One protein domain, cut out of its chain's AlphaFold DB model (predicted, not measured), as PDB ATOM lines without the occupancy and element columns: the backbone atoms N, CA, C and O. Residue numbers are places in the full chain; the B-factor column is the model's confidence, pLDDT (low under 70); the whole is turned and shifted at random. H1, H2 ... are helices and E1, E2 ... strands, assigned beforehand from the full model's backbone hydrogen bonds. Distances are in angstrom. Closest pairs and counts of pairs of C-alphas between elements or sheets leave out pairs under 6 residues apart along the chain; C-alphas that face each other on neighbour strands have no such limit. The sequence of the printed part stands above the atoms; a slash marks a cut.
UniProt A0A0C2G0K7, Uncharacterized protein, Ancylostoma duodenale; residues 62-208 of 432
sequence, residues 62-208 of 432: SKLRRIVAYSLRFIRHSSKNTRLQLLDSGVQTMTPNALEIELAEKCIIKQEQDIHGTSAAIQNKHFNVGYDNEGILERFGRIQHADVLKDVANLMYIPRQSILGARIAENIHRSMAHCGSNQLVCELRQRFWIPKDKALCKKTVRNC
ATOM      1  N   SER A  62     -75.897  41.253  13.075       91.38
ATOM      2  CA  SER A  62     -74.821  42.170  12.673       91.38
ATOM      3  C   SER A  62     -74.938  43.530  13.374       91.38
ATOM      4  O   SER A  62     -73.930  44.143  13.725       91.38
ATOM      5  N   LYS A  63     -76.172  43.996  13.619       91.62
ATOM      6  CA  LYS A  63     -76.430  45.215  14.403       91.62
ATOM      7  C   LYS A  63     -76.095  45.004  15.881       91.62
ATOM      8  O   LYS A  63     -75.464  45.874  16.469       91.62
ATOM      9  N   LEU A  64     -76.471  43.856  16.448       93.19
ATOM     10  CA  LEU A  64     -76.153  43.491  17.829       93.19
ATOM     11  C   LEU A  64     -74.635  43.494  18.069       93.19
ATOM     12  O   LEU A  64     -74.176  44.206  18.955       93.19
ATOM     13  N   ARG A  65     -73.854  42.809  17.219       93.62
ATOM     14  CA  ARG A  65     -72.379  42.798  17.305       93.62
ATOM     15  C   ARG A  65     -71.787  44.205  17.303       93.62
ATOM     16  O   ARG A  65     -70.905  44.497  18.098       93.62
ATOM     17  N   ARG A  66     -72.294  45.102  16.447       92.19
ATOM     18  CA  ARG A  66     -71.834  46.501  16.391       92.19
ATOM     19  C   ARG A  66     -72.167  47.281  17.658       92.19
ATOM     20  O   ARG A  66     -71.305  47.998  18.147       92.19
ATOM     21  N   ILE A  67     -73.389  47.151  18.183       91.50
ATOM     22  CA  ILE A  67     -73.801  47.827  19.425       91.50
ATOM     23  C   ILE A  67     -72.889  47.400  20.572       91.50
ATOM     24  O   ILE A  67     -72.329  48.258  21.248       91.50
ATOM     25  N   VAL A  68     -72.679  46.092  20.734       92.19
ATOM     26  CA  VAL A  68     -71.803  45.563  21.785       92.19
ATOM     27  C   VAL A  68     -70.359  46.008  21.572       92.19
ATOM     28  O   VAL A  68     -69.723  46.446  22.523       92.19
ATOM     29  N   ALA A  69     -69.855  46.011  20.337       91.81
ATOM     30  CA  ALA A  69     -68.512  46.515  20.048       91.81
ATOM     31  C   ALA A  69     -68.350  47.999  20.423       91.81
ATOM     32  O   ALA A  69     -67.341  48.373  21.020       91.81
ATOM     33  N   TYR A  70     -69.354  48.842  20.156       91.00
ATOM     34  CA  TYR A  70     -69.348  50.235  20.610       91.00
ATOM     35  C   TYR A  70     -69.408  50.353  22.139       91.00
ATOM     36  O   TYR A  70     -68.669  51.157  22.708       91.00
ATOM     37  N   SER A  71     -70.223  49.536  22.814       90.44
ATOM     38  CA  SER A  71     -70.258  49.479  24.282       90.44
ATOM     39  C   SER A  71     -68.899  49.083  24.864       90.44
ATOM     40  O   SER A  71     -68.406  49.744  25.775       90.44
ATOM     41  N   LEU A  72     -68.252  48.054  24.313       88.62
ATOM     42  CA  LEU A  72     -66.931  47.598  24.748       88.62
ATOM     43  C   LEU A  72     -65.854  48.653  24.488       88.62
ATOM     44  O   LEU A  72     -65.014  48.889  25.354       88.62
ATOM     45  N   ARG A  73     -65.901  49.344  23.342       87.12
ATOM     46  CA  ARG A  73     -64.995  50.463  23.044       87.12
ATOM     47  C   ARG A  73     -65.153  51.593  24.063       87.12
ATOM     48  O   ARG A  73     -64.150  52.099  24.563       87.12
ATOM     49  N   PHE A  74     -66.389  51.947  24.412       87.62
ATOM     50  CA  PHE A  74     -66.668  52.940  25.449       87.62
ATOM     51  C   PHE A  74     -66.108  52.511  26.813       87.62
ATOM     52  O   PHE A  74     -65.389  53.282  27.444       87.62
ATOM     53  N   ILE A  75     -66.357  51.267  27.237       87.62
ATOM     54  CA  ILE A  75     -65.834  50.720  28.500       87.62
ATOM     55  C   ILE A  75     -64.301  50.727  28.501       87.62
ATOM     56  O   ILE A  75     -63.677  51.105  29.494       87.62
ATOM     57  N   ARG A  76     -63.677  50.350  27.385       85.81
ATOM     58  CA  ARG A  76     -62.223  50.356  27.211       85.81
ATOM     59  C   ARG A  76     -61.640  51.764  27.369       85.81
ATOM     60  O   ARG A  76     -60.706  51.945  28.148       85.81
ATOM     61  N   HIS A  77     -62.223  52.759  26.701       84.00
ATOM     62  CA  HIS A  77     -61.781  54.153  26.808       84.00
ATOM     63  C   HIS A  77     -62.025  54.724  28.212       84.00
ATOM     64  O   HIS A  77     -61.135  55.347  28.784       84.00
ATOM     65  N   SER A  78     -63.191  54.453  28.805       86.31
ATOM     66  CA  SER A  78     -63.541  54.905  30.157       86.31
ATOM     67  C   SER A  78     -62.639  54.287  31.235       86.31
ATOM     68  O   SER A  78     -62.240  54.965  32.178       86.31
ATOM     69  N   SER A  79     -62.242  53.023  31.065       84.94
ATOM     70  CA  SER A  79     -61.352  52.304  31.988       84.94
ATOM     71  C   SER A  79     -59.857  52.478  31.697       84.94
ATOM     72  O   SER A  79     -59.040  51.809  32.336       84.94
ATOM     73  N   LYS A  80     -59.479  53.336  30.736       80.88
ATOM     74  CA  LYS A  80     -58.086  53.542  30.296       80.88
ATOM     75  C   LYS A  80     -57.363  52.224  29.957       80.88
ATOM     76  O   LYS A  80     -56.214  52.035  30.334       80.88
ATOM     77  N   ASN A  81     -58.050  51.298  29.279       76.25
ATOM     78  CA  ASN A  81     -57.560  49.955  28.914       76.25
ATOM     79  C   ASN A  81     -57.248  49.006  30.090       76.25
ATOM     80  O   ASN A  81     -56.667  47.945  29.880       76.25
ATOM     81  N   THR A  82     -57.656  49.330  31.319       74.44
ATOM     82  CA  THR A  82     -57.358  48.481  32.489       74.44
ATOM     83  C   THR A  82     -58.190  47.196  32.496       74.44
ATOM     84  O   THR A  82     -57.698  46.140  32.874       74.44
ATOM     85  N   ARG A  83     -59.465  47.274  32.080       73.19
ATOM     86  CA  ARG A  83     -60.412  46.139  32.126       73.19
ATOM     87  C   ARG A  83     -60.494  45.333  30.828       73.19
ATOM     88  O   ARG A  83     -60.931  44.191  30.859       73.19
ATOM     89  N   LEU A  84     -60.131  45.935  29.695       74.88
ATOM     90  CA  LEU A  84     -60.227  45.341  28.360       74.88
ATOM     91  C   LEU A  84     -58.992  45.749  27.555       74.88
ATOM     92  O   LEU A  84     -58.889  46.899  27.123       74.88
ATOM     93  N   GLN A  85     -58.065  44.813  27.361       67.19
ATOM     94  CA  GLN A  85     -56.880  45.009  26.528       67.19
ATOM     95  C   GLN A  85     -57.091  44.329  25.173       67.19
ATOM     96  O   GLN A  85     -57.485  43.169  25.104       67.19
ATOM     97  N   LEU A  86     -56.842  45.067  24.093       67.06
ATOM     98  CA  LEU A  86     -56.775  44.538  22.732       67.06
ATOM     99  C   LEU A  86     -55.298  44.515  22.333       67.06
ATOM    100  O   LEU A  86     -54.640  45.547  22.454       67.06
ATOM    101  N   LEU A  87     -54.792  43.357  21.889       59.72
ATOM    102  CA  LEU A  87     -53.372  43.177  21.550       59.72
ATOM    103  C   LEU A  87     -52.913  44.081  20.399       59.72
ATOM    104  O   LEU A  87     -51.737  44.421  20.335       59.72
ATOM    105  N   ASP A  88     -53.833  44.491  19.524       58.94
ATOM    106  CA  ASP A  88     -53.531  45.362  18.398       58.94
ATOM    107  C   ASP A  88     -54.304  46.684  18.517       58.94
ATOM    108  O   ASP A  88     -55.538  46.742  18.435       58.94
ATOM    109  N   SER A  89     -53.561  47.766  18.745       57.19
ATOM    110  CA  SER A  89     -54.074  49.139  18.753       57.19
ATOM    111  C   SER A  89     -54.128  49.669  17.323       57.19
ATOM    112  O   SER A  89     -53.494  50.668  16.995       57.19
ATOM    113  N   GLY A  90     -54.862  48.970  16.455       58.19
ATOM    114  CA  GLY A  90     -55.081  49.405  15.080       58.19
ATOM    115  C   GLY A  90     -55.699  50.809  15.004       58.19
ATOM    116  O   GLY A  90     -56.230  51.335  15.987       58.19
ATOM    117  N   VAL A  91     -55.645  51.414  13.814       60.84
ATOM    118  CA  VAL A  91     -56.177  52.760  13.536       60.84
ATOM    119  C   VAL A  91     -57.607  52.890  14.070       60.84
ATOM    120  O   VAL A  91     -58.501  52.139  13.674       60.84
ATOM    121  N   GLN A  92     -57.833  53.849  14.970       64.06
ATOM    122  CA  GLN A  92     -59.165  54.120  15.505       64.06
ATOM    123  C   GLN A  92     -60.043  54.722  14.407       64.06
ATOM    124  O   GLN A  92     -59.936  55.899  14.072       64.06
ATOM    125  N   THR A  93     -60.924  53.906  13.836       73.12
ATOM    126  CA  THR A  93     -61.922  54.337  12.855       73.12
ATOM    127  C   THR A  93     -63.284  54.556  13.522       73.12
ATOM    128  O   THR A  93     -63.557  54.081  14.628       73.12
ATOM    129  N   MET A  94     -64.179  55.290  12.854       77.06
ATOM    130  CA  MET A  94     -65.556  55.512  13.331       77.06
ATOM    131  C   MET A  94     -66.390  54.226  13.404       77.06
ATOM    132  O   MET A  94     -67.359  54.142  14.163       77.06
ATOM    133  N   THR A  95     -66.006  53.200  12.652       84.19
ATOM    134  CA  THR A  95     -66.623  51.875  12.675       84.19
ATOM    135  C   THR A  95     -65.833  50.916  13.575       84.19
ATOM    136  O   THR A  95     -64.629  51.095  13.751       84.19
ATOM    137  N   PRO A  96     -66.473  49.901  14.187       84.31
ATOM    138  CA  PRO A  96     -65.752  48.904  14.966       84.31
ATOM    139  C   PRO A  96     -64.850  48.049  14.071       84.31
ATOM    140  O   PRO A  96     -65.276  47.637  12.989       84.31
ATOM    141  N   ASN A  97     -63.624  47.783  14.522       87.75
ATOM    142  CA  ASN A  97     -62.679  46.910  13.824       87.75
ATOM    143  C   ASN A  97     -63.108  45.431  13.941       87.75
ATOM    144  O   ASN A  97     -63.877  45.074  14.833       87.75
ATOM    145  N   ALA A  98     -62.585  44.554  13.078       86.25
ATOM    146  CA  ALA A  98     -62.849  43.115  13.101       86.25
ATOM    147  C   ALA A  98     -62.594  42.495  14.488       86.25
ATOM    148  O   ALA A  98     -63.473  41.819  15.013       86.25
ATOM    149  N   LEU A  99     -61.474  42.839  15.136       86.44
ATOM    150  CA  LEU A  99     -61.149  42.369  16.490       86.44
ATOM    151  C   LEU A  99     -62.170  42.823  17.546       86.44
ATOM    152  O   LEU A  99     -62.548  42.055  18.425       86.44
ATOM    153  N   GLU A 100     -62.661  44.064  17.464       88.31
ATOM    154  CA  GLU A 100     -63.697  44.554  18.387       88.31
ATOM    155  C   GLU A 100     -65.029  43.829  18.165       88.31
ATOM    156  O   GLU A 100     -65.779  43.597  19.110       88.31
ATOM    157  N   ILE A 101     -65.317  43.460  16.918       91.06
ATOM    158  CA  ILE A 101     -66.511  42.714  16.527       91.06
ATOM    159  C   ILE A 101     -66.424  41.237  16.957       91.06
ATOM    160  O   ILE A 101     -67.446  40.660  17.338       91.06
ATOM    161  N   GLU A 102     -65.238  40.631  16.927       88.75
ATOM    162  CA  GLU A 102     -64.973  39.285  17.455       88.75
ATOM    163  C   GLU A 102     -65.070  39.245  18.982       88.75
ATOM    164  O   GLU A 102     -65.769  38.392  19.529       88.75
ATOM    165  N   LEU A 103     -64.464  40.214  19.679       88.56
ATOM    166  CA  LEU A 103     -64.630  40.352  21.128       88.56
ATOM    167  C   LEU A 103     -66.095  40.570  21.513       88.56
ATOM    168  O   LEU A 103     -66.586  39.953  22.455       88.56
ATOM    169  N   ALA A 104     -66.815  41.413  20.770       92.00
ATOM    170  CA  ALA A 104     -68.236  41.635  21.000       92.00
ATOM    171  C   ALA A 104     -69.053  40.345  20.866       92.00
ATOM    172  O   ALA A 104     -69.911  40.077  21.701       92.00
ATOM    173  N   GLU A 105     -68.776  39.534  19.844       92.38
ATOM    174  CA  GLU A 105     -69.414  38.230  19.638       92.38
ATOM    175  C   GLU A 105     -69.160  37.280  20.816       92.38
ATOM    176  O   GLU A 105     -70.112  36.725  21.368       92.38
ATOM    177  N   LYS A 106     -67.908  37.181  21.269       90.88
ATOM    178  CA  LYS A 106     -67.519  36.401  22.449       90.88
ATOM    179  C   LYS A 106     -68.241  36.858  23.723       90.88
ATOM    180  O   LYS A 106     -68.794  36.030  24.445       90.88
ATOM    181  N   CYS A 107     -68.310  38.168  23.977       91.19
ATOM    182  CA  CYS A 107     -69.017  38.724  25.135       91.19
ATOM    183  C   CYS A 107     -70.526  38.444  25.108       91.19
ATOM    184  O   CYS A 107     -71.094  38.114  26.148       91.19
ATOM    185  N   ILE A 108     -71.170  38.543  23.939       93.12
ATOM    186  CA  ILE A 108     -72.602  38.232  23.787       93.12
ATOM    187  C   ILE A 108     -72.864  36.765  24.132       93.12
ATOM    188  O   ILE A 108     -73.789  36.463  24.878       93.12
ATOM    189  N   ILE A 109     -72.045  35.853  23.600       92.38
ATOM    190  CA  ILE A 109     -72.203  34.413  23.833       92.38
ATOM    191  C   ILE A 109     -71.986  34.081  25.306       92.38
ATOM    192  O   ILE A 109     -72.780  33.337  25.874       92.38
ATOM    193  N   LYS A 110     -70.960  34.664  25.935       91.44
ATOM    194  CA  LYS A 110     -70.687  34.475  27.362       91.44
ATOM    195  C   LYS A 110     -71.867  34.915  28.231       91.44
ATOM    196  O   LYS A 110     -72.349  34.129  29.034       91.44
ATOM    197  N   GLN A 111     -72.400  36.115  27.992       90.44
ATOM    198  CA  GLN A 111     -73.587  36.601  28.702       90.44
ATOM    199  C   GLN A 111     -74.772  35.638  28.539       90.44
ATOM    200  O   GLN A 111     -75.479  35.338  29.494       90.44
ATOM    201  N   GLU A 112     -74.995  35.140  27.326       91.00
ATOM    202  CA  GLU A 112     -76.107  34.240  27.042       91.00
ATOM    203  C   GLU A 112     -75.962  32.873  27.730       91.00
ATOM    204  O   GLU A 112     -76.950  32.281  28.172       91.00
ATOM    205  N   GLN A 113     -74.728  32.374  27.824       91.25
ATOM    206  CA  GLN A 113     -74.386  31.175  28.585       91.25
ATOM    207  C   GLN A 113     -74.635  31.378  30.086       91.25
ATOM    208  O   GLN A 113     -75.188  30.481  30.724       91.25
ATOM    209  N   ASP A 114     -74.298  32.554  30.619       88.69
ATOM    210  CA  ASP A 114     -74.522  32.907  32.023       88.69
ATOM    211  C   ASP A 114     -76.025  33.033  32.345       88.69
ATOM    212  O   ASP A 114     -76.488  32.478  33.338       88.69
ATOM    213  N   ILE A 115     -76.815  33.682  31.476       88.62
ATOM    214  CA  ILE A 115     -78.269  33.877  31.662       88.62
ATOM    215  C   ILE A 115     -79.036  32.550  31.641       88.62
ATOM    216  O   ILE A 115     -79.961  32.347  32.428       88.62
ATOM    217  N   HIS A 116     -78.714  31.661  30.699       85.81
ATOM    218  CA  HIS A 116     -79.452  30.407  30.514       85.81
ATOM    219  C   HIS A 116     -78.884  29.223  31.297       85.81
ATOM    220  O   HIS A 116     -79.519  28.164  31.323       85.81
ATOM    221  N   GLY A 117     -77.721  29.398  31.924       81.25
ATOM    222  CA  GLY A 117     -77.024  28.367  32.672       81.25
ATOM    223  C   GLY A 117     -76.385  27.302  31.774       81.25
ATOM    224  O   GLY A 117     -76.974  26.762  30.835       81.25
ATOM    225  N   THR A 118     -75.153  26.933  32.103       82.12
ATOM    226  CA  THR A 118     -74.360  25.919  31.383       82.12
ATOM    227  C   THR A 118     -74.351  24.557  32.079       82.12
ATOM    228  O   THR A 118     -73.947  23.559  31.477       82.12
ATOM    229  N   SER A 119     -74.850  24.471  33.317       78.44
ATOM    230  CA  SER A 119     -74.796  23.268  34.161       78.44
ATOM    231  C   SER A 119     -75.405  22.034  33.491       78.44
ATOM    232  O   SER A 119     -74.804  20.962  33.508       78.44
ATOM    233  N   ALA A 120     -76.551  22.182  32.819       79.44
ATOM    234  CA  ALA A 120     -77.204  21.077  32.117       79.44
ATOM    235  C   ALA A 120     -76.399  20.573  30.902       79.44
ATOM    236  O   ALA A 120     -76.465  19.392  30.553       79.44
ATOM    237  N   ALA A 121     -75.638  21.451  30.243       80.00
ATOM    238  CA  ALA A 121     -74.774  21.061  29.133       80.00
ATOM    239  C   ALA A 121     -73.536  20.307  29.637       80.00
ATOM    240  O   ALA A 121     -73.172  19.291  29.050       80.00
ATOM    241  N   ILE A 122     -72.950  20.763  30.746       81.88
ATOM    242  CA  ILE A 122     -71.755  20.171  31.369       81.88
ATOM    243  C   ILE A 122     -72.059  18.794  31.971       81.88
ATOM    244  O   ILE A 122     -71.280  17.858  31.807       81.88
ATOM    245  N   GLN A 123     -73.209  18.633  32.630       82.38
ATOM    246  CA  GLN A 123     -73.618  17.350  33.217       82.38
ATOM    247  C   GLN A 123     -73.842  16.256  32.159       82.38
ATOM    248  O   GLN A 123     -73.694  15.064  32.440       82.38
ATOM    249  N   ASN A 124     -74.166  16.640  30.922       82.00
ATOM    250  CA  ASN A 124     -74.331  15.706  29.818       82.00
ATOM    251  C   ASN A 124     -72.970  15.242  29.279       82.00
ATOM    252  O   ASN A 124     -72.415  15.831  28.350       82.00
ATOM    253  N   LYS A 125     -72.482  14.100  29.784       75.19
ATOM    254  CA  LYS A 125     -71.224  13.464  29.340       75.19
ATOM    255  C   LYS A 125     -71.132  13.250  27.820       75.19
ATOM    256  O   LYS A 125     -70.040  13.245  27.266       75.19
ATOM    257  N   HIS A 126     -72.263  13.119  27.125       78.94
ATOM    258  CA  HIS A 126     -72.301  12.964  25.666       78.94
ATOM    259  C   HIS A 126     -71.948  14.232  24.875       78.94
ATOM    260  O   HIS A 126     -71.644  14.134  23.685       78.94
ATOM    261  N   PHE A 127     -72.019  15.421  25.479       80.12
ATOM    262  CA  PHE A 127     -71.756  16.669  24.761       80.12
ATOM    263  C   PHE A 127     -70.272  17.016  24.668       80.12
ATOM    264  O   PHE A 127     -69.906  17.691  23.708       80.12
ATOM    265  N   ASN A 128     -69.434  16.483  25.567       84.75
ATOM    266  CA  ASN A 128     -67.994  16.760  25.636       84.75
ATOM    267  C   ASN A 128     -67.701  18.271  25.579       84.75
ATOM    268  O   ASN A 128     -67.064  18.768  24.649       84.75
ATOM    269  N   VAL A 129     -68.266  19.005  26.539       85.88
ATOM    270  CA  VAL A 129     -68.147  20.462  26.645       85.88
ATOM    271  C   VAL A 129     -67.275  20.848  27.831       85.88
ATOM    272  O   VAL A 129     -67.278  20.166  28.855       85.88
ATOM    273  N   GLY A 130     -66.555  21.954  27.706       85.38
ATOM    274  CA  GLY A 130     -65.720  22.516  28.765       85.38
ATOM    275  C   GLY A 130     -65.447  23.993  28.510       85.38
ATOM    276  O   GLY A 130     -65.764  24.506  27.439       85.38
ATOM    277  N   TYR A 131     -64.912  24.690  29.506       87.00
ATOM    278  CA  TYR A 131     -64.599  26.110  29.375       87.00
ATOM    279  C   TYR A 131     -63.236  26.319  28.726       87.00
ATOM    280  O   TYR A 131     -62.271  25.643  29.078       87.00
ATOM    281  N   ASP A 132     -63.166  27.287  27.819       83.94
ATOM    282  CA  ASP A 132     -61.899  27.829  27.343       83.94
ATOM    283  C   ASP A 132     -61.280  28.796  28.374       83.94
ATOM    284  O   ASP A 132     -61.932  29.225  29.330       83.94
ATOM    285  N   ASN A 133     -60.034  29.205  28.140       80.19
ATOM    286  CA  ASN A 133     -59.287  30.195  28.921       80.19
ATOM    287  C   ASN A 133     -60.021  31.544  29.063       80.19
ATOM    288  O   ASN A 133     -59.785  32.283  30.015       80.19
ATOM    289  N   GLU A 134     -60.926  31.871  28.136       79.62
ATOM    290  CA  GLU A 134     -61.744  33.093  28.163       79.62
ATOM    291  C   GLU A 134     -63.066  32.926  28.953       79.62
ATOM    292  O   GLU A 134     -63.845  33.875  29.129       79.62
ATOM    293  N   GLY A 135     -63.324  31.720  29.471       82.50
ATOM    294  CA  GLY A 135     -64.529  31.373  30.222       82.50
ATOM    295  C   GLY A 135     -65.774  31.213  29.349       82.50
ATOM    296  O   GLY A 135     -66.880  31.409  29.839       82.50
ATOM    297  N   ILE A 136     -65.602  30.896  28.064       88.81
ATOM    298  CA  ILE A 136     -66.691  30.537  27.148       88.81
ATOM    299  C   ILE A 136     -66.785  29.018  27.110       88.81
ATOM    300  O   ILE A 136     -65.766  28.335  27.002       88.81
ATOM    301  N   LEU A 137     -67.998  28.482  27.207       90.56
ATOM    302  CA  LEU A 137     -68.212  27.050  27.052       90.56
ATOM    303  C   LEU A 137     -68.064  26.658  25.576       90.56
ATOM    304  O   LEU A 137     -68.779  27.167  24.709       90.56
ATOM    305  N   GLU A 138     -67.169  25.721  25.302       90.75
ATOM    306  CA  GLU A 138     -66.894  25.171  23.980       90.75
ATOM    307  C   GLU A 138     -67.165  23.668  23.955       90.75
ATOM    308  O   GLU A 138     -67.114  22.974  24.974       90.75
ATOM    309  N   ARG A 139     -67.459  23.149  22.765       88.06
ATOM    310  CA  ARG A 139     -67.547  21.716  22.510       88.06
ATOM    311  C   ARG A 139     -66.239  21.211  21.919       88.06
ATOM    312  O   ARG A 139     -65.862  21.627  20.825       88.06
ATOM    313  N   PHE A 140     -65.642  20.228  22.582       84.88
ATOM    314  CA  PHE A 140     -64.410  19.585  22.144       84.88
ATOM    315  C   PHE A 140     -64.709  18.387  21.238       84.88
ATOM    316  O   PHE A 140     -65.570  17.544  21.526       84.88
ATOM    317  N   GLY A 141     -64.005  18.322  20.109       82.25
ATOM    318  CA  GLY A 141     -64.159  17.284  19.093       82.25
ATOM    319  C   GLY A 141     -62.891  16.462  18.863       82.25
ATOM    320  O   GLY A 141     -61.864  16.648  19.501       82.25
ATOM    321  N   ARG A 142     -62.946  15.557  17.879       83.12
ATOM    322  CA  ARG A 142     -61.790  14.729  17.473       83.12
ATOM    323  C   ARG A 142     -60.690  15.516  16.751       83.12
ATOM    324  O   ARG A 142     -59.593  15.001  16.585       83.12
ATOM    325  N   ILE A 143     -60.997  16.730  16.300       83.44
ATOM    326  CA  ILE A 143     -60.108  17.591  15.507       83.44
ATOM    327  C   ILE A 143     -59.413  18.673  16.349       83.44
ATOM    328  O   ILE A 143     -58.845  19.601  15.794       83.44
ATOM    329  N   GLN A 144     -59.420  18.545  17.680       80.75
ATOM    330  CA  GLN A 144     -58.839  19.526  18.609       80.75
ATOM    331  C   GLN A 144     -57.328  19.778  18.424       80.75
ATOM    332  O   GLN A 144     -56.818  20.806  18.854       80.75
ATOM    333  N   HIS A 145     -56.610  18.839  17.800       82.94
ATOM    334  CA  HIS A 145     -55.173  18.939  17.506       82.94
ATOM    335  C   HIS A 145     -54.879  19.002  15.999       82.94
ATOM    336  O   HIS A 145     -53.737  18.806  15.592       82.94
ATOM    337  N   ALA A 146     -55.904  19.195  15.164       86.00
ATOM    338  CA  ALA A 146     -55.701  19.394  13.735       86.00
ATOM    339  C   ALA A 146     -55.142  20.799  13.475       86.00
ATOM    340  O   ALA A 146     -55.406  21.723  14.242       86.00
ATOM    341  N   ASP A 147     -54.413  20.962  12.371       87.19
ATOM    342  CA  ASP A 147     -53.907  22.260  11.910       87.19
ATOM    343  C   ASP A 147     -55.044  23.087  11.279       87.19
ATOM    344  O   ASP A 147     -55.147  23.267  10.067       87.19
ATOM    345  N   VAL A 148     -56.002  23.479  12.121       84.88
ATOM    346  CA  VAL A 148     -57.180  24.279  11.781       84.88
ATOM    347  C   VAL A 148     -57.374  25.371  12.828       84.88
ATOM    348  O   VAL A 148     -56.886  25.276  13.953       84.88
ATOM    349  N   LEU A 149     -58.116  26.420  12.469       81.44
ATOM    350  CA  LEU A 149     -58.446  27.505  13.394       81.44
ATOM    351  C   LEU A 149     -59.137  26.970  14.657       81.44
ATOM    352  O   LEU A 149     -59.997  26.091  14.573       81.44
ATOM    353  N   LYS A 150     -58.811  27.556  15.816       78.81
ATOM    354  CA  LYS A 150     -59.372  27.160  17.118       78.81
ATOM    355  C   LYS A 150     -60.906  27.181  17.122       78.81
ATOM    356  O   LYS A 150     -61.506  26.216  17.574       78.81
ATOM    357  N   ASP A 151     -61.514  28.203  16.515       77.81
ATOM    358  CA  ASP A 151     -62.972  28.334  16.334       77.81
ATOM    359  C   ASP A 151     -63.612  27.144  15.591       77.81
ATOM    360  O   ASP A 151     -64.782  26.826  15.799       77.81
ATOM    361  N   VAL A 152     -62.853  26.504  14.693       79.88
ATOM    362  CA  VAL A 152     -63.296  25.338  13.913       79.88
ATOM    363  C   VAL A 152     -63.035  24.047  14.685       79.88
ATOM    364  O   VAL A 152     -63.845  23.120  14.642       79.88
ATOM    365  N   ALA A 153     -61.904  23.979  15.392       84.81
ATOM    366  CA  ALA A 153     -61.536  22.841  16.226       84.81
ATOM    367  C   ALA A 153     -62.506  22.662  17.406       84.81
ATOM    368  O   ALA A 153     -62.946  21.539  17.683       84.81
ATOM    369  N   ASN A 154     -62.871  23.777  18.046       87.44
ATOM    370  CA  ASN A 154     -63.734  23.849  19.213       87.44
ATOM    371  C   ASN A 154     -64.899  24.801  18.941       87.44
ATOM    372  O   ASN A 154     -64.734  26.005  18.772       87.44
ATOM    373  N   LEU A 155     -66.110  24.254  18.924       90.31
ATOM    374  CA  LEU A 155     -67.296  25.026  18.566       90.31
ATOM    375  C   LEU A 155     -67.880  25.714  19.797       90.31
ATOM    376  O   LEU A 155     -68.191  25.042  20.785       90.31
ATOM    377  N   MET A 156     -68.126  27.021  19.712       92.31
ATOM    378  CA  MET A 156     -68.729  27.789  20.804       92.31
ATOM    379  C   MET A 156     -70.152  27.300  21.094       92.31
ATOM    380  O   MET A 156     -71.001  27.246  20.198       92.31
ATOM    381  N   TYR A 157     -70.435  26.951  22.348       92.81
ATOM    382  CA  TYR A 157     -71.762  26.509  22.759       92.81
ATOM    383  C   TYR A 157     -72.748  27.674  22.786       92.81
ATOM    384  O   TYR A 157     -72.473  28.722  23.364       92.81
ATOM    385  N   ILE A 158     -73.941  27.473  22.234       93.31
ATOM    386  CA  ILE A 158     -75.046  28.421  22.396       93.31
ATOM    387  C   ILE A 158     -76.246  27.676  22.988       93.31
ATOM    388  O   ILE A 158     -76.698  26.684  22.396       93.31
ATOM    389  N   PRO A 159     -76.792  28.143  24.127       91.00
ATOM    390  CA  PRO A 159     -77.965  27.542  24.747       91.00
ATOM    391  C   PRO A 159     -79.149  27.466  23.784       91.00
ATOM    392  O   PRO A 159     -79.425  28.386  23.019       91.00
ATOM    393  N   ARG A 160     -79.906  26.368  23.831       88.56
ATOM    394  CA  ARG A 160     -81.055  26.168  22.930       88.56
ATOM    395  C   ARG A 160     -82.200  27.148  23.203       88.56
ATOM    396  O   ARG A 160     -82.985  27.441  22.306       88.56
ATOM    397  N   GLN A 161     -82.332  27.564  24.457       87.00
ATOM    398  CA  GLN A 161     -83.345  28.491  24.951       87.00
ATOM    399  C   GLN A 161     -83.088  29.914  24.452       87.00
ATOM    400  O   GLN A 161     -84.032  30.692  24.328       87.00
ATOM    401  N   SER A 162     -81.834  30.206  24.112       89.50
ATOM    402  CA  SER A 162     -81.415  31.499  23.617       89.50
ATOM    403  C   SER A 162     -82.036  31.839  22.264       89.50
ATOM    404  O   SER A 162     -82.015  31.049  21.312       89.50
ATOM    405  N   ILE A 163     -82.489  33.083  22.135       91.00
ATOM    406  CA  ILE A 163     -82.892  33.666  20.850       91.00
ATOM    407  C   ILE A 163     -81.666  33.968  19.969       91.00
ATOM    408  O   ILE A 163     -81.794  34.020  18.741       91.00
ATOM    409  N   LEU A 164     -80.467  34.090  20.554       93.00
ATOM    410  CA  LEU A 164     -79.211  34.365  19.855       93.00
ATOM    411  C   LEU A 164     -78.953  33.357  18.733       93.00
ATOM    412  O   LEU A 164     -78.668  33.754  17.604       93.00
ATOM    413  N   GLY A 165     -79.138  32.061  19.006       93.25
ATOM    414  CA  GLY A 165     -78.953  31.009  18.003       93.25
ATOM    415  C   GLY A 165     -79.851  31.206  16.776       93.25
ATOM    416  O   GLY A 165     -79.403  31.045  15.639       93.25
ATOM    417  N   ALA A 166     -81.103  31.630  16.983       93.56
ATOM    418  CA  ALA A 166     -82.019  31.943  15.888       93.56
ATOM    419  C   ALA A 166     -81.571  33.178  15.094       93.56
ATOM    420  O   ALA A 166     -81.613  33.152  13.865       93.56
ATOM    421  N   ARG A 167     -81.082  34.224  15.771       93.56
ATOM    422  CA  ARG A 167     -80.565  35.445  15.126       93.56
ATOM    423  C   ARG A 167     -79.308  35.182  14.303       93.56
ATOM    424  O   ARG A 167     -79.190  35.713  13.199       93.56
ATOM    425  N   ILE A 168     -78.405  34.338  14.799       94.94
ATOM    426  CA  ILE A 168     -77.206  33.909  14.070       94.94
ATOM    427  C   ILE A 168     -77.613  33.123  12.822       94.94
ATOM    428  O   ILE A 168     -77.184  33.466  11.720       94.94
ATOM    429  N   ALA A 169     -78.496  32.129  12.966       95.25
ATOM    430  CA  ALA A 169     -78.982  31.339  11.838       95.25
ATOM    431  C   ALA A 169     -79.684  32.211  10.780       95.25
ATOM    432  O   ALA A 169     -79.457  32.030   9.587       95.25
ATOM    433  N   GLU A 170     -80.508  33.181  11.193       94.12
ATOM    434  CA  GLU A 170     -81.155  34.144  10.289       94.12
ATOM    435  C   GLU A 170     -80.140  35.030   9.555       94.12
ATOM    436  O   GLU A 170     -80.302  35.282   8.360       94.12
ATOM    437  N   ASN A 171     -79.095  35.492  10.247       94.81
ATOM    438  CA  ASN A 171     -78.051  36.327   9.659       94.81
ATOM    439  C   ASN A 171     -77.222  35.557   8.628       94.81
ATOM    440  O   ASN A 171     -77.075  36.041   7.509       94.81
ATOM    441  N   ILE A 172     -76.761  34.348   8.970       94.81
ATOM    442  CA  ILE A 172     -76.008  33.475   8.056       94.81
ATOM    443  C   ILE A 172     -76.865  33.098   6.844       94.81
ATOM    444  O   ILE A 172     -76.415  33.169   5.704       94.81
ATOM    445  N   HIS A 173     -78.133  32.747   7.066       95.44
ATOM    446  CA  HIS A 173     -79.052  32.419   5.980       95.44
ATOM    447  C   HIS A 173     -79.219  33.581   4.987       95.44
ATOM    448  O   HIS A 173     -79.277  33.350   3.782       95.44
ATOM    449  N   ARG A 174     -79.270  34.831   5.470       94.19
ATOM    450  CA  ARG A 174     -79.346  36.027   4.613       94.19
ATOM    451  C   ARG A 174     -78.013  36.357   3.940       94.19
ATOM    452  O   ARG A 174     -78.028  36.705   2.765       94.19
ATOM    453  N   SER A 175     -76.886  36.244   4.646       94.31
ATOM    454  CA  SER A 175     -75.560  36.540   4.079       94.31
ATOM    455  C   SER A 175     -75.162  35.541   2.994       94.31
ATOM    456  O   SER A 175     -74.576  35.933   1.993       94.31
ATOM    457  N   MET A 176     -75.559  34.276   3.143       93.94
ATOM    458  CA  MET A 176     -75.355  33.203   2.163       93.94
ATOM    459  C   MET A 176     -76.462  33.152   1.095       93.94
ATOM    460  O   MET A 176     -76.793  32.076   0.597       93.94
ATOM    461  N   ALA A 177     -77.081  34.295   0.780       93.19
ATOM    462  CA  ALA A 177     -78.093  34.441  -0.268       93.19
ATOM    463  C   ALA A 177     -79.255  33.428  -0.184       93.19
ATOM    464  O   ALA A 177     -79.629  32.797  -1.170       93.19
ATOM    465  N   HIS A 178     -79.859  33.286   0.999       92.00
ATOM    466  CA  HIS A 178     -80.997  32.395   1.249       92.00
ATOM    467  C   HIS A 178     -80.694  30.900   1.044       92.00
ATOM    468  O   HIS A 178     -81.522  30.144   0.531       92.00
ATOM    469  N   CYS A 179     -79.521  30.461   1.507       92.19
ATOM    470  CA  CYS A 179     -79.068  29.077   1.402       92.19
ATOM    471  C   CYS A 179     -80.034  28.049   2.032       92.19
ATOM    472  O   CYS A 179     -80.802  28.335   2.958       92.19
ATOM    473  N   GLY A 180     -79.974  26.812   1.530       90.69
ATOM    474  CA  GLY A 180     -80.790  25.703   2.024       90.69
ATOM    475  C   GLY A 180     -80.403  25.243   3.436       90.69
ATOM    476  O   GLY A 180     -79.306  25.499   3.926       90.69
ATOM    477  N   SER A 181     -81.294  24.489   4.089       92.94
ATOM    478  CA  SER A 181     -81.108  24.092   5.499       92.94
ATOM    479  C   SER A 181     -79.826  23.294   5.777       92.94
ATOM    480  O   SER A 181     -79.207  23.506   6.813       92.94
ATOM    481  N   ASN A 182     -79.393  22.415   4.865       93.44
ATOM    482  CA  ASN A 182     -78.165  21.628   5.043       93.44
ATOM    483  C   ASN A 182     -76.904  22.497   4.957       93.44
ATOM    484  O   ASN A 182     -75.998  22.336   5.769       93.44
ATOM    485  N   GLN A 183     -76.870  23.438   4.009       94.81
ATOM    486  CA  GLN A 183     -75.759  24.377   3.869       94.81
ATOM    487  C   GLN A 183     -75.683  25.305   5.085       94.81
ATOM    488  O   GLN A 183     -74.605  25.506   5.629       94.81
ATOM    489  N   LEU A 184     -76.835  25.769   5.582       95.69
ATOM    490  CA  LEU A 184     -76.909  26.565   6.805       95.69
ATOM    491  C   LEU A 184     -76.376  25.812   8.035       95.69
ATOM    492  O   LEU A 184     -75.689  26.400   8.861       95.69
ATOM    493  N   VAL A 185     -76.668  24.511   8.162       95.38
ATOM    494  CA  VAL A 185     -76.106  23.672   9.237       95.38
ATOM    495  C   VAL A 185     -74.588  23.553   9.113       95.38
ATOM    496  O   VAL A 185     -73.904  23.629  10.127       95.38
ATOM    497  N   CYS A 186     -74.069  23.354   7.899       93.06
ATOM    498  CA  CYS A 186     -72.628  23.278   7.660       93.06
ATOM    499  C   CYS A 186     -71.935  24.572   8.101       93.06
ATOM    500  O   CYS A 186     -70.991  24.526   8.882       93.06
ATOM    501  N   GLU A 187     -72.478  25.713   7.679       94.00
ATOM    502  CA  GLU A 187     -71.930  27.033   7.985       94.00
ATOM    503  C   GLU A 187     -71.989  27.357   9.483       94.00
ATOM    504  O   GLU A 187     -71.011  27.811  10.067       94.00
ATOM    505  N   LEU A 188     -73.102  27.039  10.155       93.94
ATOM    506  CA  LEU A 188     -73.197  27.187  11.612       93.94
ATOM    507  C   LEU A 188     -72.131  26.367  12.344       93.94
ATOM    508  O   LEU A 188     -71.524  26.860  13.292       93.94
ATOM    509  N   ARG A 189     -71.879  25.136  11.889       91.31
ATOM    510  CA  ARG A 189     -70.913  24.205  12.489       91.31
ATOM    511  C   ARG A 189     -69.454  24.527  12.186       91.31
ATOM    512  O   ARG A 189     -68.603  23.744  12.583       91.31
ATOM    513  N   GLN A 190     -69.159  25.630  11.504       89.69
ATOM    514  CA  GLN A 190     -67.784  26.116  11.404       89.69
ATOM    515  C   GLN A 190     -67.344  26.860  12.667       89.69
ATOM    516  O   GLN A 190     -66.150  26.963  12.900       89.69
ATOM    517  N   ARG A 191     -68.288  27.402  13.455       90.31
ATOM    518  CA  ARG A 191     -67.973  28.250  14.624       90.31
ATOM    519  C   ARG A 191     -68.852  27.991  15.850       90.31
ATOM    520  O   ARG A 191     -68.433  28.247  16.973       90.31
ATOM    521  N   PHE A 192     -70.075  27.486  15.662       93.31
ATOM    522  CA  PHE A 192     -71.073  27.366  16.728       93.31
ATOM    523  C   PHE A 192     -71.611  25.945  16.884       93.31
ATOM    524  O   PHE A 192     -71.901  25.236  15.915       93.31
ATOM    525  N   TRP A 193     -71.855  25.559  18.132       92.56
ATOM    526  CA  TRP A 193     -72.581  24.352  18.490       92.56
ATOM    527  C   TRP A 193     -73.888  24.701  19.212       92.56
ATOM    528  O   TRP A 193     -73.907  25.045  20.393       92.56
ATOM    529  N   ILE A 194     -75.003  24.585  18.484       93.12
ATOM    530  CA  ILE A 194     -76.361  24.821  18.995       93.12
ATOM    531  C   ILE A 194     -77.088  23.470  19.127       93.12
ATOM    532  O   ILE A 194     -77.218  22.743  18.131       93.12
ATOM    533  N   PRO A 195     -77.632  23.101  20.300       90.69
ATOM    534  CA  PRO A 195     -78.415  21.878  20.430       90.69
ATOM    535  C   PRO A 195     -79.650  21.889  19.521       90.69
ATOM    536  O   PRO A 195     -80.445  22.828  19.519       90.69
ATOM    537  N   LYS A 196     -79.853  20.795  18.775       90.44
ATOM    538  CA  LYS A 196     -80.903  20.663  17.745       90.44
ATOM    539  C   LYS A 196     -80.797  21.704  16.611       90.44
ATOM    540  O   LYS A 196     -81.816  22.070  16.022       90.44
ATOM    541  N   ASP A 197     -79.576  22.101  16.251       92.81
ATOM    542  CA  ASP A 197     -79.230  22.941  15.092       92.81
ATOM    543  C   ASP A 197     -80.023  22.622  13.809       92.81
ATOM    544  O   ASP A 197     -80.594  23.517  13.196       92.81
ATOM    545  N   LYS A 198     -80.166  21.348  13.425       94.31
ATOM    546  CA  LYS A 198     -80.931  20.948  12.230       94.31
ATOM    547  C   LYS A 198     -82.388  21.408  12.284       94.31
ATOM    548  O   LYS A 198     -82.946  21.809  11.262       94.31
ATOM    549  N   ALA A 199     -83.022  21.320  13.455       94.69
ATOM    550  CA  ALA A 199     -84.402  21.761  13.637       94.69
ATOM    551  C   ALA A 199     -84.495  23.290  13.576       94.69
ATOM    552  O   ALA A 199     -85.408  23.817  12.937       94.69
ATOM    553  N   LEU A 200     -83.521  23.984  14.172       94.75
ATOM    554  CA  LEU A 200     -83.396  25.436  14.091       94.75
ATOM    555  C   LEU A 200     -83.245  25.901  12.636       94.75
ATOM    556  O   LEU A 200     -84.060  26.690  12.176       94.75
ATOM    557  N   CYS A 201     -82.305  25.341  11.871       94.94
ATOM    558  CA  CYS A 201     -82.079  25.704  10.468       94.94
ATOM    559  C   CYS A 201     -83.308  25.462   9.591       94.94
ATOM    560  O   CYS A 201     -83.666  26.304   8.769       94.94
ATOM    561  N   LYS A 202     -83.994  24.325   9.776       93.19
ATOM    562  CA  LYS A 202     -85.260  24.049   9.080       93.19
ATOM    563  C   LYS A 202     -86.322  25.094   9.420       93.19
ATOM    564  O   LYS A 202     -87.016  25.550   8.516       93.19
ATOM    565  N   LYS A 203     -86.435  25.488  10.693       92.94
ATOM    566  CA  LYS A 203     -87.356  26.539  11.142       92.94
ATOM    567  C   LYS A 203     -86.994  27.898  10.534       92.94
ATOM    568  O   LYS A 203     -87.886  28.567  10.027       92.94
ATOM    569  N   THR A 204     -85.715  28.272  10.510       93.19
ATOM    570  CA  THR A 204     -85.226  29.526   9.911       93.19
ATOM    571  C   THR A 204     -85.566  29.615   8.426       93.19
ATOM    572  O   THR A 204     -86.176  30.591   7.996       93.19
ATOM    573  N   VAL A 205     -85.250  28.574   7.645       91.75
ATOM    574  CA  VAL A 205     -85.567  28.537   6.206       91.75
ATOM    575  C   VAL A 205     -87.079  28.528   5.981       91.75
ATOM    576  O   VAL A 205     -87.574  29.261   5.129       91.75
ATOM    577  N   ARG A 206     -87.833  27.746   6.770       87.50
ATOM    578  CA  ARG A 206     -89.298  27.699   6.673       87.50
ATOM    579  C   ARG A 206     -89.926  29.054   6.968       87.50
ATOM    580  O   ARG A 206     -90.861  29.417   6.277       87.50
ATOM    581  N   ASN A 207     -89.434  29.800   7.951       89.00
ATOM    582  CA  ASN A 207     -89.985  31.102   8.331       89.00
ATOM    583  C   ASN A 207     -89.504  32.254   7.435       89.00
ATOM    584  O   ASN A 207     -90.068  33.345   7.493       89.00
ATOM    585  N   CYS A 208     -88.491  32.032   6.596       90.00
ATOM    586  CA  CYS A 208     -87.982  33.058   5.701       90.00
ATOM    587  C   CYS A 208     -89.000  33.393   4.601       90.00
ATOM    588  O   CYS A 208     -89.285  32.574   3.728       90.00
TER     589      CYS A 208
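Overview. This is residues 62 to 208 of the 432 residues of an uncharacterized protein of Ancylostoma duodenale (UniProt A0A0C2G0K7). Two long helices, H1 and H2, cross nearly at right angles as an X, and H2 runs on from the crossing through the middle of the domain to a small three-stranded sheet, E1, E2 and E3. At the opposite end from H1 and its long loop, residues 79 to 97, three shorter helices, H5, H6 and H7, make a triangle of crossed helices, and residues 192 to 193 tie the loop between H6 and H7 to strand E3. The printed part has 147 residues with seven named helices and three named strands, in the order H1 H2 H3 E1 E2 H4 E3 H5 H6 H7; the sheet runs E1 E2 E3, antiparallel throughout, and the class is mostly helix. The whole is compact, with a radius of gyration of the C-alphas of 16.3 A, and spans 44 by 35 by 33 A.

Arrangement. Begin at Ser 62, where H1, residues 62 to 78, starts. It touches H2, residues 98 to 116, about perpendicular at 81 degrees; look at Ala 69 and Ala 104, whose C-alphas are the closest, 5.0 A apart. H2 touches H1 with its residues 100 to 108 alone. Farther along, its residues 106 to 114 are on the sheet of E1, residues 129 to 131, E2, residues 137 to 140, and E3, residues 154 to 157. H2 and this sheet form two layers, a helix on one face of a sheet; the closest C-alphas are those of Gln 113 and Leu 137, 7.6 A apart. H3, residues 119 to 123, only grazes the sheet with residues 121 to 123. E1 and E2 form an antiparallel hairpin; check N 130 and O 138 at 3.0 A, within hydrogen-bond range. E2 and E3 are antiparallel too, with N 139 and O 155 at 2.8 A. H4, residues 150 to 153, touches no helix and is only just not on the sheet, with 4 pairs of C-alphas within 10 A. Residues 156 to 157 of E3 also pair, parallel, with residues 192 to 193. H5, residues 163 to 175, is close to H2 but not clearly touching; the closest C-alphas, of Glu 112 and Leu 164, are 7.8 A apart. With its residues 169 to 173 alone, H5 touches H6, residues 181 to 188, only just about perpendicular at 73 degrees; the closest C-alphas are those of His 173 and Leu 184, 6.3 A apart. H7, residues 197 to 207, touches H5 at a steep tilt of 64 degrees, the same way, closest at Glu 170 and Thr 204, with C-alphas 6.2 A apart. H6 and H7 touch at a steep tilt of 57 degrees, opposite ways, and the closest C-alphas, of Ser 181 and Cys 201, are 5.3 A apart. Every O i to N i+4 pair is within hydrogen-bond range in H1, H2, H3, H5, H6 and H7; H4 is too short for such a pair.

Along the chain. Find C-alpha 62 at (-74.821, 42.170, 12.673); from there H1 runs 24.4 A to C-alpha 78. H2 starts at C-alpha 98, (-62.849, 43.115, 13.101), and covers 27.2 A to C-alpha 116. H5 spans 18.5 A from C-alpha 163 to C-alpha 175, and H6 10.5 A from C-alpha 181 to C-alpha 188. H7 runs 15.1 A and ends at C-alpha 207, (-89.985, 31.102, 8.331).

Size, cuts and confidence. The two C-alphas farthest apart are those of Lys 80 and Arg 206, 46.9 A. The printed part has no cut. The link from H1 to H2, with 19 residues, is long. The mean pLDDT of the printed part is 86.8; look for values under 70 at residues 85 to 92, within that link.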